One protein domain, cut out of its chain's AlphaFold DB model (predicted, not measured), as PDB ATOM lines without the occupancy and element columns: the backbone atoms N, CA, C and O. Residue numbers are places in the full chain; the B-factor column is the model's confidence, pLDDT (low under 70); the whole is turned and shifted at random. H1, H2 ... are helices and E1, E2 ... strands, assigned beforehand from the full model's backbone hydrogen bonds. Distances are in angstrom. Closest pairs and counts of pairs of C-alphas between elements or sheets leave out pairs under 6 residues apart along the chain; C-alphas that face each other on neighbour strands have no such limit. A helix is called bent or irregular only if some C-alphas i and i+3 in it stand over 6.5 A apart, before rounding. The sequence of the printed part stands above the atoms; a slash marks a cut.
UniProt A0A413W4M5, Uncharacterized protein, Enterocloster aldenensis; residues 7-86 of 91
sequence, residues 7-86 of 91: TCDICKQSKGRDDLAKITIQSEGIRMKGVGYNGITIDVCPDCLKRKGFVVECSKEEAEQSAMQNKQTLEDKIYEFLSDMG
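What this domain is: This is residues 7 to 86 of the 91 residues of an uncharacterized protein of Enterocloster aldenensis (UniProt A0A413W4M5). A small two-stranded hairpin, E1 and E2, has a long kinked helix, H2, passing over it, with short H1 just after E2; loop residues 31 to 36 stick out. The printed part has 80 residues, with E1, E2, H1 and H2 in that order, mixed helices and strands, under half of the residues in named elements. It is only just loose, close to compact, radius of gyration of the C-alphas 14.4 A, spanning 46 by 28 by 22 A.

Where its parts are: After residues 7 to 20, which hold no named element, find C-alpha 21 at (21.539, -13.465, 34.724), where E1 runs to 25, 13.1 A. E2, 40 to 44, covers 12.9 A; H1 is 46 to 51, 8.6 A. H2, 63 to 84, runs 27.6 A to C-alpha 84 at (7.841, -15.377, 27.324).

How they stand to each other: E1 and E2 are an antiparallel hairpin at 159 degrees; look at N 23 and O 42, 2.9 A. H2 is irregular, C-alphas 76 and 79 being 7.6 A apart, with a kink of 58 degrees near residue 77. E1 and H2 are near each other, with 5 pairs of C-alphas within 10 A; E2 and H2 are only just apart, closest C-alphas 8.4 A. H1 has each O i to N i+4 pair within hydrogen-bond range, H2 16 of 18.

The domain as a whole: The C-alphas farthest apart, Lys 33 and Glu 61, are 46.3 A apart. The printed part has no cut; links E1 to E2 and H1 to H2 are long. Residues 27 to 38 are under pLDDT 70.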
ATOM      1  N   THR A   7      16.846 -22.713  37.084       89.94
ATOM      2  CA  THR A   7      16.120 -22.899  35.818       89.94
ATOM      3  C   THR A   7      16.057 -21.578  35.074       89.94
ATOM      4  O   THR A   7      15.766 -20.553  35.674       89.94
ATOM      5  N   CYS A   8      16.323 -21.601  33.769       91.94
ATOM      6  CA  CYS A   8      16.101 -20.435  32.920       91.94
ATOM      7  C   CYS A   8      14.598 -20.239  32.694       91.94
ATOM      8  O   CYS A   8      13.931 -21.134  32.176       91.94
ATOM      9  N   ASP A   9      14.074 -19.060  33.005       90.25
ATOM     10  CA  ASP A   9      12.656 -18.739  32.859       90.25
ATOM     11  C   ASP A   9      12.197 -18.677  31.401       90.25
ATOM     12  O   ASP A   9      11.006 -18.823  31.139       90.25
ATOM     13  N   ILE A  10      13.117 -18.542  30.445       90.81
ATOM     14  CA  ILE A  10      12.790 -18.473  29.015       90.81
ATOM     15  C   ILE A  10      12.739 -19.868  28.387       90.81
ATOM     16  O   ILE A  10      11.721 -20.272  27.838       90.81
ATOM     17  N   CYS A  11      13.821 -20.646  28.480       92.25
ATOM     18  CA  CYS A  11      13.883 -21.969  27.844       92.25
ATOM     19  C   CYS A  11      13.473 -23.132  28.758       92.25
ATOM     20  O   CYS A  11      13.458 -24.275  28.304       92.25
ATOM     21  N   LYS A  12      13.181 -22.859  30.037       91.56
ATOM     22  CA  LYS A  12      12.791 -23.831  31.077       91.56
ATOM     23  C   LYS A  12      13.808 -24.954  31.326       91.56
ATOM     24  O   LYS A  12      13.501 -25.940  31.989       91.56
ATOM     25  N   GLN A  13      15.031 -24.807  30.820       92.12
ATOM     26  CA  GLN A  13      16.117 -25.757  31.049       92.12
ATOM     27  C   GLN A  13      16.799 -25.487  32.387       92.12
ATOM     28  O   GLN A  13      17.018 -24.330  32.757       92.12
ATOM     29  N   SER A  14      17.209 -26.558  33.066       90.62
ATOM     30  CA  SER A  14      18.097 -26.471  34.223       90.62
ATOM     31  C   SER A  14      19.488 -25.978  33.807       90.62
ATOM     32  O   SER A  14      20.014 -26.380  32.766       90.62
ATOM     33  N   LYS A  15      20.077 -25.100  34.618       89.00
ATOM     34  CA  LYS A  15      21.380 -24.452  34.417       89.00
ATOM     35  C   LYS A  15      22.198 -24.495  35.713       89.00
ATOM     36  O   LYS A  15      21.684 -24.899  36.759       89.00
ATOM     37  N   GLY A  16      23.474 -24.115  35.644       81.62
ATOM     38  CA  GLY A  16      24.275 -23.854  36.836       81.62
ATOM     39  C   GLY A  16      23.805 -22.589  37.556       81.62
ATOM     40  O   GLY A  16      23.160 -21.725  36.962       81.62
ATOM     41  N   ARG A  17      24.135 -22.471  38.847       75.12
ATOM     42  CA  ARG A  17      23.805 -21.290  39.664       75.12
ATOM     43  C   ARG A  17      24.325 -19.991  39.050       75.12
ATOM     44  O   ARG A  17      23.607 -18.998  39.032       75.12
ATOM     45  N   ASP A  18      25.562 -20.028  38.569       79.31
ATOM     46  CA  ASP A  18      26.277 -18.857  38.058       79.31
ATOM     47  C   ASP A  18      26.047 -18.638  36.550       79.31
ATOM     48  O   ASP A  18      26.559 -17.685  35.972       79.31
ATOM     49  N   ASP A  19      25.220 -19.484  35.921       83.38
ATOM     50  CA  ASP A  19      24.893 -19.431  34.489       83.38
ATOM     51  C   ASP A  19      23.556 -18.717  34.214       83.38
ATOM     52  O   ASP A  19      22.974 -18.872  33.137       83.38
ATOM     53  N   LEU A  20      23.020 -17.976  35.190       89.69
ATOM     54  CA  LEU A  20      21.765 -17.237  35.064       89.69
ATOM     55  C   LEU A  20      21.972 -15.765  35.422       89.69
ATOM     56  O   LEU A  20      22.330 -15.421  36.547       89.69
ATOM     57  N   ALA A  21      21.692 -14.887  34.463       89.69
ATOM     58  CA  ALA A  21      21.539 -13.465  34.724       89.69
ATOM     59  C   ALA A  21      20.182 -13.212  35.389       89.69
ATOM     60  O   ALA A  21      19.182 -13.810  34.988       89.69
ATOM     61  N   LYS A  22      20.143 -12.301  36.366       89.12
ATOM     62  CA  LYS A  22      18.910 -11.913  37.060       89.12
ATOM     63  C   LYS A  22      18.438 -10.546  36.581       89.12
ATOM     64  O   LYS A  22      19.163  -9.562  36.728       89.12
ATOM     65  N   ILE A  23      17.219 -10.478  36.057       86.81
ATOM     66  CA  ILE A  23      16.521  -9.225  35.751       86.81
ATOM     67  C   ILE A  23      15.460  -9.024  36.832       86.81
ATOM     68  O   ILE A  23      14.572  -9.860  36.985       86.81
ATOM     69  N   THR A  24      15.541  -7.924  37.578       85.75
ATOM     70  CA  THR A  24      14.545  -7.577  38.601       85.75
ATOM     71  C   THR A  24      13.723  -6.388  38.137       85.75
ATOM     72  O   THR A  24      14.251  -5.296  37.945       85.75
ATOM     73  N   ILE A  25      12.417  -6.591  37.999       80.44
ATOM     74  CA  ILE A  25      11.454  -5.559  37.627       80.44
ATOM     75  C   ILE A  25      10.752  -5.103  38.898       80.44
ATOM     76  O   ILE A  25       9.991  -5.853  39.512       80.44
ATOM     77  N   GLN A  26      11.015  -3.866  39.299       78.69
ATOM     78  CA  GLN A  26      10.369  -3.231  40.440       78.69
ATOM     79  C   GLN A  26       9.288  -2.281  39.931       78.69
ATOM     80  O   GLN A  26       9.520  -1.509  39.008       78.69
ATOM     81  N   SER A  27       8.105  -2.319  40.541       69.75
ATOM     82  CA  SER A  27       7.095  -1.284  40.326       69.75
ATOM     83  C   SER A  27       7.200  -0.249  41.437       69.75
ATOM     84  O   SER A  27       7.030  -0.576  42.616       69.75
ATOM     85  N   GLU A  28       7.433   1.004  41.076       69.31
ATOM     86  CA  GLU A  28       7.329   2.105  42.025       69.31
ATOM     87  C   GLU A  28       5.855   2.455  42.298       69.31
ATOM     88  O   GLU A  28       4.975   2.232  41.471       69.31
ATOM     89  N   GLY A  29       5.564   2.977  43.492       63.56
ATOM     90  CA  GLY A  29       4.224   3.455  43.869       63.56
ATOM     91  C   GLY A  29       3.288   2.415  44.501       63.56
ATOM     92  O   GLY A  29       2.373   2.799  45.228       63.56
ATOM     93  N   ILE A  30       3.545   1.114  44.339       64.25
ATOM     94  CA  ILE A  30       2.775   0.054  45.011       64.25
ATOM     95  C   ILE A  30       3.373  -0.200  46.401       64.25
ATOM     96  O   ILE A  30       4.468  -0.739  46.537       64.25
ATOM     97  N   ARG A  31       2.660   0.202  47.462       65.38
ATOM     98  CA  ARG A  31       3.057  -0.041  48.861       65.38
ATOM     99  C   ARG A  31       1.954  -0.791  49.597       65.38
ATOM    100  O   ARG A  31       0.902  -0.227  49.880       65.38
ATOM    101  N   MET A  32       2.213  -2.048  49.951       65.56
ATOM    102  CA  MET A  32       1.300  -2.874  50.749       65.56
ATOM    103  C   MET A  32       1.919  -3.186  52.112       65.56
ATOM    104  O   MET A  32       3.056  -3.646  52.209       65.56
ATOM    105  N   LYS A  33       1.176  -2.931  53.194       69.38
ATOM    106  CA  LYS A  33       1.656  -3.170  54.560       69.38
ATOM    107  C   LYS A  33       1.791  -4.675  54.816       69.38
ATOM    108  O   LYS A  33       0.812  -5.402  54.710       69.38
ATOM    109  N   GLY A  34       2.987  -5.121  55.203       67.88
ATOM    110  CA  GLY A  34       3.253  -6.516  55.577       67.88
ATOM    111  C   GLY A  34       3.518  -7.467  54.407       67.88
ATOM    112  O   GLY A  34       3.700  -8.657  54.642       67.88
ATOM    113  N   VAL A  35       3.580  -6.964  53.170       65.88
ATOM    114  CA  VAL A  35       3.970  -7.753  51.996       65.88
ATOM    115  C   VAL A  35       5.384  -7.341  51.600       65.88
ATOM    116  O   VAL A  35       5.631  -6.171  51.309       65.88
ATOM    117  N   GLY A  36       6.320  -8.293  51.604       58.75
ATOM    118  CA  GLY A  36       7.655  -8.111  51.034       58.75
ATOM    119  C   GLY A  36       7.544  -8.018  49.518       58.75
ATOM    120  O   GLY A  36       7.699  -9.017  48.821       58.75
ATOM    121  N   TYR A  37       7.168  -6.845  49.014       60.34
ATOM    122  CA  TYR A  37       7.028  -6.617  47.586       60.34
ATOM    123  C   TYR A  37       8.420  -6.518  46.956       60.34
ATOM    124  O   TYR A  37       9.062  -5.473  47.009       60.34
ATOM    125  N   ASN A  38       8.897  -7.628  46.391       63.53
ATOM    126  CA  ASN A  38      10.250  -7.745  45.838       63.53
ATOM    127  C   ASN A  38      10.297  -7.627  44.304       63.53
ATOM    128  O   ASN A  38      11.328  -7.912  43.699       63.53
ATOM    129  N   GLY A  39       9.208  -7.179  43.674       73.19
ATOM    130  CA  GLY A  39       9.104  -7.131  42.218       73.19
ATOM    131  C   GLY A  39       9.084  -8.521  41.570       73.19
ATOM    132  O   GLY A  39       8.960  -9.543  42.249       73.19
ATOM    133  N   ILE A  40       9.195  -8.551  40.243       81.06
ATOM    134  CA  ILE A  40       9.320  -9.783  39.454       81.06
ATOM    135  C   ILE A  40      10.808 -10.023  39.212       81.06
ATOM    136  O   ILE A  40      11.501  -9.138  38.718       81.06
ATOM    137  N   THR A  41      11.306 -11.205  39.569       86.81
ATOM    138  CA  THR A  41      12.670 -11.632  39.222       86.81
ATOM    139  C   THR A  41      12.598 -12.622  38.068       86.81
ATOM    140  O   THR A  41      11.770 -13.528  38.105       86.81
ATOM    141  N   ILE A  42      13.456 -12.437  37.069       89.06
ATOM    142  CA  ILE A  42      13.566 -13.278  35.876       89.06
ATOM    143  C   ILE A  42      14.998 -13.799  35.800       89.06
ATOM    144  O   ILE A  42      15.938 -13.005  35.709       89.06
ATOM    145  N   ASP A  43      15.160 -15.116  35.806       91.81
ATOM    146  CA  ASP A  43      16.448 -15.785  35.663       91.81
ATOM    147  C   ASP A  43      16.640 -16.242  34.206       91.81
ATOM    148  O   ASP A  43      15.885 -17.059  33.676       91.81
ATOM    149  N   VAL A  44      17.664 -15.727  33.519       92.81
ATOM    150  CA  VAL A  44      17.860 -15.937  32.074       92.81
ATOM    151  C   VAL A  44      19.266 -16.445  31.779       92.81
ATOM    152  O   VAL A  44      20.256 -15.850  32.198       92.81
ATOM    153  N   CYS A  45      19.377 -17.529  31.008       93.81
ATOM    154  CA  CYS A  45      20.677 -18.076  30.622       93.81
ATOM    155  C   CYS A  45      21.342 -17.297  29.466       93.81
ATOM    156  O   CYS A  45      20.634 -16.734  28.621       93.81
ATOM    157  N   PRO A  46      22.686 -17.353  29.342       93.88
ATOM    158  CA  PRO A  46      23.460 -16.749  28.256       93.88
ATOM    159  C   PRO A  46      22.899 -16.989  26.855       93.88
ATOM    160  O   PRO A  46      22.791 -16.056  26.066       93.88
ATOM    161  N   ASP A  47      22.485 -18.219  26.546       94.19
ATOM    162  CA  ASP A  47      21.976 -18.558  25.212       94.19
ATOM    163  C   ASP A  47      20.689 -17.796  24.866       94.19
ATOM    164  O   ASP A  47      20.510 -17.343  23.737       94.19
ATOM    165  N   CYS A  48      19.788 -17.634  25.839       93.88
ATOM    166  CA  CYS A  48      18.541 -16.893  25.663       93.88
ATOM    167  C   CYS A  48      18.807 -15.390  25.533       93.88
ATOM    168  O   CYS A  48      18.188 -14.741  24.693       93.88
ATOM    169  N   LEU A  49      19.762 -14.859  26.301       93.81
ATOM    170  CA  LEU A  49      20.219 -13.475  26.171       93.81
ATOM    171  C   LEU A  49      20.803 -13.207  24.777       93.81
ATOM    172  O   LEU A  49      20.350 -12.289  24.097       93.81
ATOM    173  N   LYS A  50      21.725 -14.054  24.300       94.62
ATOM    174  CA  LYS A  50      22.311 -13.941  22.952       94.62
ATOM    175  C   LYS A  50      21.233 -13.987  21.863       94.62
ATOM    176  O   LYS A  50      21.242 -13.160  20.957       94.62
ATOM    177  N   ARG A  51      20.252 -14.896  21.973       93.75
ATOM    178  CA  ARG A  51      19.111 -14.974  21.033       93.75
ATOM    179  C   ARG A  51      18.247 -13.714  21.020       93.75
ATOM    180  O   ARG A  51      17.682 -13.395  19.980       93.75
ATOM    181  N   LYS A  52      18.146 -13.013  22.151       91.56
ATOM    182  CA  LYS A  52      17.424 -11.738  22.273       91.56
ATOM    183  C   LYS A  52      18.274 -10.511  21.910       91.56
ATOM    184  O   LYS A  52      17.756  -9.404  21.958       91.56
ATOM    185  N   GLY A  53      19.534 -10.701  21.509       93.38
ATOM    186  CA  GLY A  53      20.416  -9.636  21.012       93.38
ATOM    187  C   GLY A  53      21.392  -9.058  22.040       93.38
ATOM    188  O   GLY A  53      22.106  -8.107  21.726       93.38
ATOM    189  N   PHE A  54      21.456  -9.628  23.245       94.56
ATOM    190  CA  PHE A  54      22.399  -9.189  24.271       94.56
ATOM    191  C   PHE A  54      23.815  -9.683  23.983       94.56
ATOM    192  O   PHE A  54      24.039 -10.834  23.593       94.56
ATOM    193  N   VAL A  55      24.783  -8.829  24.291       94.19
ATOM    194  CA  VAL A  55      26.205  -9.161  24.319       94.19
ATOM    195  C   VAL A  55      26.535  -9.746  25.691       94.19
ATOM    196  O   VAL A  55      26.517  -9.035  26.694       94.19
ATOM    197  N   VAL A  56      26.802 -11.053  25.746       90.94
ATOM    198  CA  VAL A  56      27.116 -11.771  27.002       90.94
ATOM    199  C   VAL A  56      28.623 -11.932  27.218       90.94
ATOM    200  O   VAL A  56      29.094 -11.939  28.350       90.94
ATOM    201  N   GLU A  57      29.386 -12.030  26.134       88.62
ATOM    202  CA  GLU A  57      30.846 -12.134  26.150       88.62
ATOM    203  C   GLU A  57      31.402 -10.865  25.506       88.62
ATOM    204  O   GLU A  57      31.143 -10.614  24.332       88.62
ATOM    205  N   CYS A  58      32.129 -10.052  26.273       88.00
ATOM    206  CA  CYS A  58      32.787  -8.851  25.764       88.00
ATOM    207  C   CYS A  58      34.198  -8.714  26.342       88.00
ATOM    208  O   CYS A  58      34.492  -9.183  27.448       88.00
ATOM    209  N   SER A  59      35.079  -8.081  25.571       89.81
ATOM    210  CA  SER A  59      36.401  -7.687  26.044       89.81
ATOM    211  C   SER A  59      36.301  -6.482  26.992       89.81
ATOM    212  O   SER A  59      35.290  -5.781  27.040       89.81
ATOM    213  N   LYS A  60      37.371  -6.200  27.750       87.56
ATOM    214  CA  LYS A  60      37.415  -5.006  28.618       87.56
ATOM    215  C   LYS A  60      37.327  -3.701  27.825       87.56
ATOM    216  O   LYS A  60      36.773  -2.733  28.331       87.56
ATOM    217  N   GLU A  61      37.879  -3.683  26.616       88.88
ATOM    218  CA  GLU A  61      37.901  -2.513  25.733       88.88
ATOM    219  C   GLU A  61      36.504  -2.184  25.186       88.88
ATOM    220  O   GLU A  61      36.177  -1.020  24.981       88.88
ATOM    221  N   GLU A  62      35.650  -3.196  25.027       90.69
ATOM    222  CA  GLU A  62      34.293  -3.064  24.479       90.69
ATOM    223  C   GLU A  62      33.206  -3.025  25.566       90.69
ATOM    224  O   GLU A  62      32.013  -2.972  25.253       90.69
ATOM    225  N   ALA A  63      33.591  -3.072  26.844       90.19
ATOM    226  CA  ALA A  63      32.660  -3.237  27.958       90.19
ATOM    227  C   ALA A  63      31.630  -2.098  28.042       90.19
ATOM    228  O   ALA A  63      30.447  -2.352  28.266       90.19
ATOM    229  N   GLU A  64      32.056  -0.851  27.822       92.62
ATOM    230  CA  GLU A  64      31.168   0.316  27.879       92.62
ATOM    231  C   GLU A  64      30.163   0.324  26.717       92.62
ATOM    232  O   GLU A  64      28.961   0.486  26.929       92.62
ATOM    233  N   GLN A  65      30.627   0.035  25.499       92.94
ATOM    234  CA  GLN A  65      29.763  -0.076  24.323       92.94
ATOM    235  C   GLN A  65      28.759  -1.230  24.466       92.94
ATOM    236  O   GLN A  65      27.570  -1.061  24.188       92.94
ATOM    237  N   SER A  66      29.217  -2.382  24.962       92.50
ATOM    238  CA  SER A  66      28.368  -3.550  25.222       92.50
ATOM    239  C   SER A  66      27.316  -3.253  26.294       92.50
ATOM    240  O   SER A  66      26.163  -3.658  26.156       92.50
ATOM    241  N   ALA A  67      27.673  -2.496  27.337       92.56
ATOM    242  CA  ALA A  67      26.733  -2.068  28.369       92.56
ATOM    243  C   ALA A  67      25.648  -1.132  27.811       92.56
ATOM    244  O   ALA A  67      24.468  -1.318  28.116       92.56
ATOM    245  N   MET A  68      26.019  -0.171  26.957       93.94
ATOM    246  CA  MET A  68      25.054   0.711  26.290       93.94
ATOM    247  C   MET A  68      24.102  -0.072  25.377       93.94
ATOM    248  O   MET A  68      22.889   0.120  25.452       93.94
ATOM    249  N   GLN A  69      24.628  -0.995  24.566       94.69
ATOM    250  CA  GLN A  69      23.812  -1.853  23.705       94.69
ATOM    251  C   GLN A  69      22.862  -2.734  24.520       94.69
ATOM    252  O   GLN A  69      21.680  -2.833  24.192       94.69
ATOM    253  N   ASN A  70      23.354  -3.367  25.584       94.44
ATOM    254  CA  ASN A  70      22.535  -4.228  26.431       94.44
ATOM    255  C   ASN A  70      21.430  -3.441  27.143       94.44
ATOM    256  O   ASN A  70      20.327  -3.960  27.288       94.44
ATOM    257  N   LYS A  71      21.695  -2.191  27.544       93.31
ATOM    258  CA  LYS A  71      20.667  -1.309  28.106       93.31
ATOM    259  C   LYS A  71      19.561  -1.026  27.088       93.31
ATOM    260  O   LYS A  71      18.396  -1.240  27.408       93.31
ATOM    261  N   GLN A  72      19.925  -0.625  25.869       94.81
ATOM    262  CA  GLN A  72      18.953  -0.391  24.797       94.81
ATOM    263  C   GLN A  72      18.155  -1.663  24.480       94.81
ATOM    264  O   GLN A  72      16.932  -1.642  24.422       94.81
ATOM    265  N   THR A  73      18.848  -2.798  24.365       94.62
ATOM    266  CA  THR A  73      18.224  -4.101  24.100       94.62
ATOM    267  C   THR A  73      17.227  -4.468  25.198       94.62
ATOM    268  O   THR A  73      16.153  -4.979  24.900       94.62
ATOM    269  N   LEU A  74      17.551  -4.203  26.468       91.88
ATOM    270  CA  LEU A  74      16.637  -4.450  27.578       91.88
ATOM    271  C   LEU A  74      15.376  -3.591  27.475       91.88
ATOM    272  O   LEU A  74      14.285  -4.137  27.609       91.88
ATOM    273  N   GLU A  75      15.517  -2.291  27.220       91.06
ATOM    274  CA  GLU A  75      14.381  -1.375  27.047       91.06
ATOM    275  C   GLU A  75      13.472  -1.825  25.891       91.06
ATOM    276  O   GLU A  75      12.256  -1.913  26.063       91.06
ATOM    277  N   ASP A  76      14.057  -2.223  24.759       93.88
ATOM    278  CA  ASP A  76      13.312  -2.656  23.571       93.88
ATOM    279  C   ASP A  76      12.636  -4.026  23.753       93.88
ATOM    280  O   ASP A  76      11.588  -4.300  23.165       93.88
ATOM    281  N   LYS A  77      13.243  -4.922  24.542       91.81
ATOM    282  CA  LYS A  77      12.848  -6.340  24.631       91.81
ATOM    283  C   LYS A  77      12.139  -6.716  25.925       91.81
ATOM    284  O   LYS A  77      11.724  -7.869  26.054       91.81
ATOM    285  N   ILE A  78      11.965  -5.796  26.876       88.75
ATOM    286  CA  ILE A  78      11.378  -6.117  28.188       88.75
ATOM    287  C   ILE A  78       9.974  -6.721  28.075       88.75
ATOM    288  O   ILE A  78       9.664  -7.689  28.769       88.75
ATOM    289  N   TYR A  79       9.153  -6.226  27.147       88.88
ATOM    290  CA  TYR A  79       7.828  -6.786  26.884       88.88
ATOM    291  C   TYR A  79       7.908  -8.229  26.387       88.88
ATOM    292  O   TYR A  79       7.160  -9.072  26.866       88.88
ATOM    293  N   GLU A  80       8.863  -8.548  25.509       89.56
ATOM    294  CA  GLU A  80       9.067  -9.920  25.036       89.56
ATOM    295  C   GLU A  80       9.507 -10.857  26.169       89.56
ATOM    296  O   GLU A  80       9.083 -12.006  26.202       89.56
ATOM    297  N   PHE A  81      10.339 -10.392  27.111       87.62
ATOM    298  CA  PHE A  81      10.684 -11.184  28.303       87.62
ATOM    299  C   PHE A  81       9.454 -11.495  29.153       87.62
ATOM    300  O   PHE A  81       9.268 -12.633  29.576       87.62
ATOM    301  N   LEU A  82       8.612 -10.490  29.388       87.56
ATOM    302  CA  LEU A  82       7.384 -10.650  30.156       87.56
ATOM    303  C   LEU A  82       6.398 -11.582  29.433       87.56
ATOM    304  O   LEU A  82       5.833 -12.479  30.060       87.56
ATOM    305  N   SER A  83       6.255 -11.454  28.114       88.12
ATOM    306  CA  SER A  83       5.425 -12.352  27.304       88.12
ATOM    307  C   SER A  83       5.935 -13.795  27.295       88.12
ATOM    308  O   SER A  83       5.129 -14.711  27.439       88.12
ATOM    309  N   ASP A  84       7.252 -14.028  27.218       86.69
ATOM    310  CA  ASP A  84       7.841 -15.377  27.324       86.69
ATOM    311  C   ASP A  84       7.567 -16.028  28.695       86.69
ATOM    312  O   ASP A  84       7.503 -17.254  28.816       86.69
ATOM    313  N   MET A  85       7.368 -15.215  29.736       84.12
ATOM    314  CA  MET A  85       6.935 -15.673  31.060       84.12
ATOM    315  C   MET A  85       5.422 -15.912  31.169       84.12
ATOM    316  O   MET A  85       4.952 -16.348  32.220       84.12
ATOM    317  N   GLY A  86       4.663 -15.650  30.105       84.25
ATOM    318  CA  GLY A  86       3.209 -15.778  30.079       84.25
ATOM    319  C   GLY A  86       2.462 -14.562  30.629       84.25
ATOM    320  O   GLY A  86       1.274 -14.677  30.923       84.25
TER     321      GLY A  86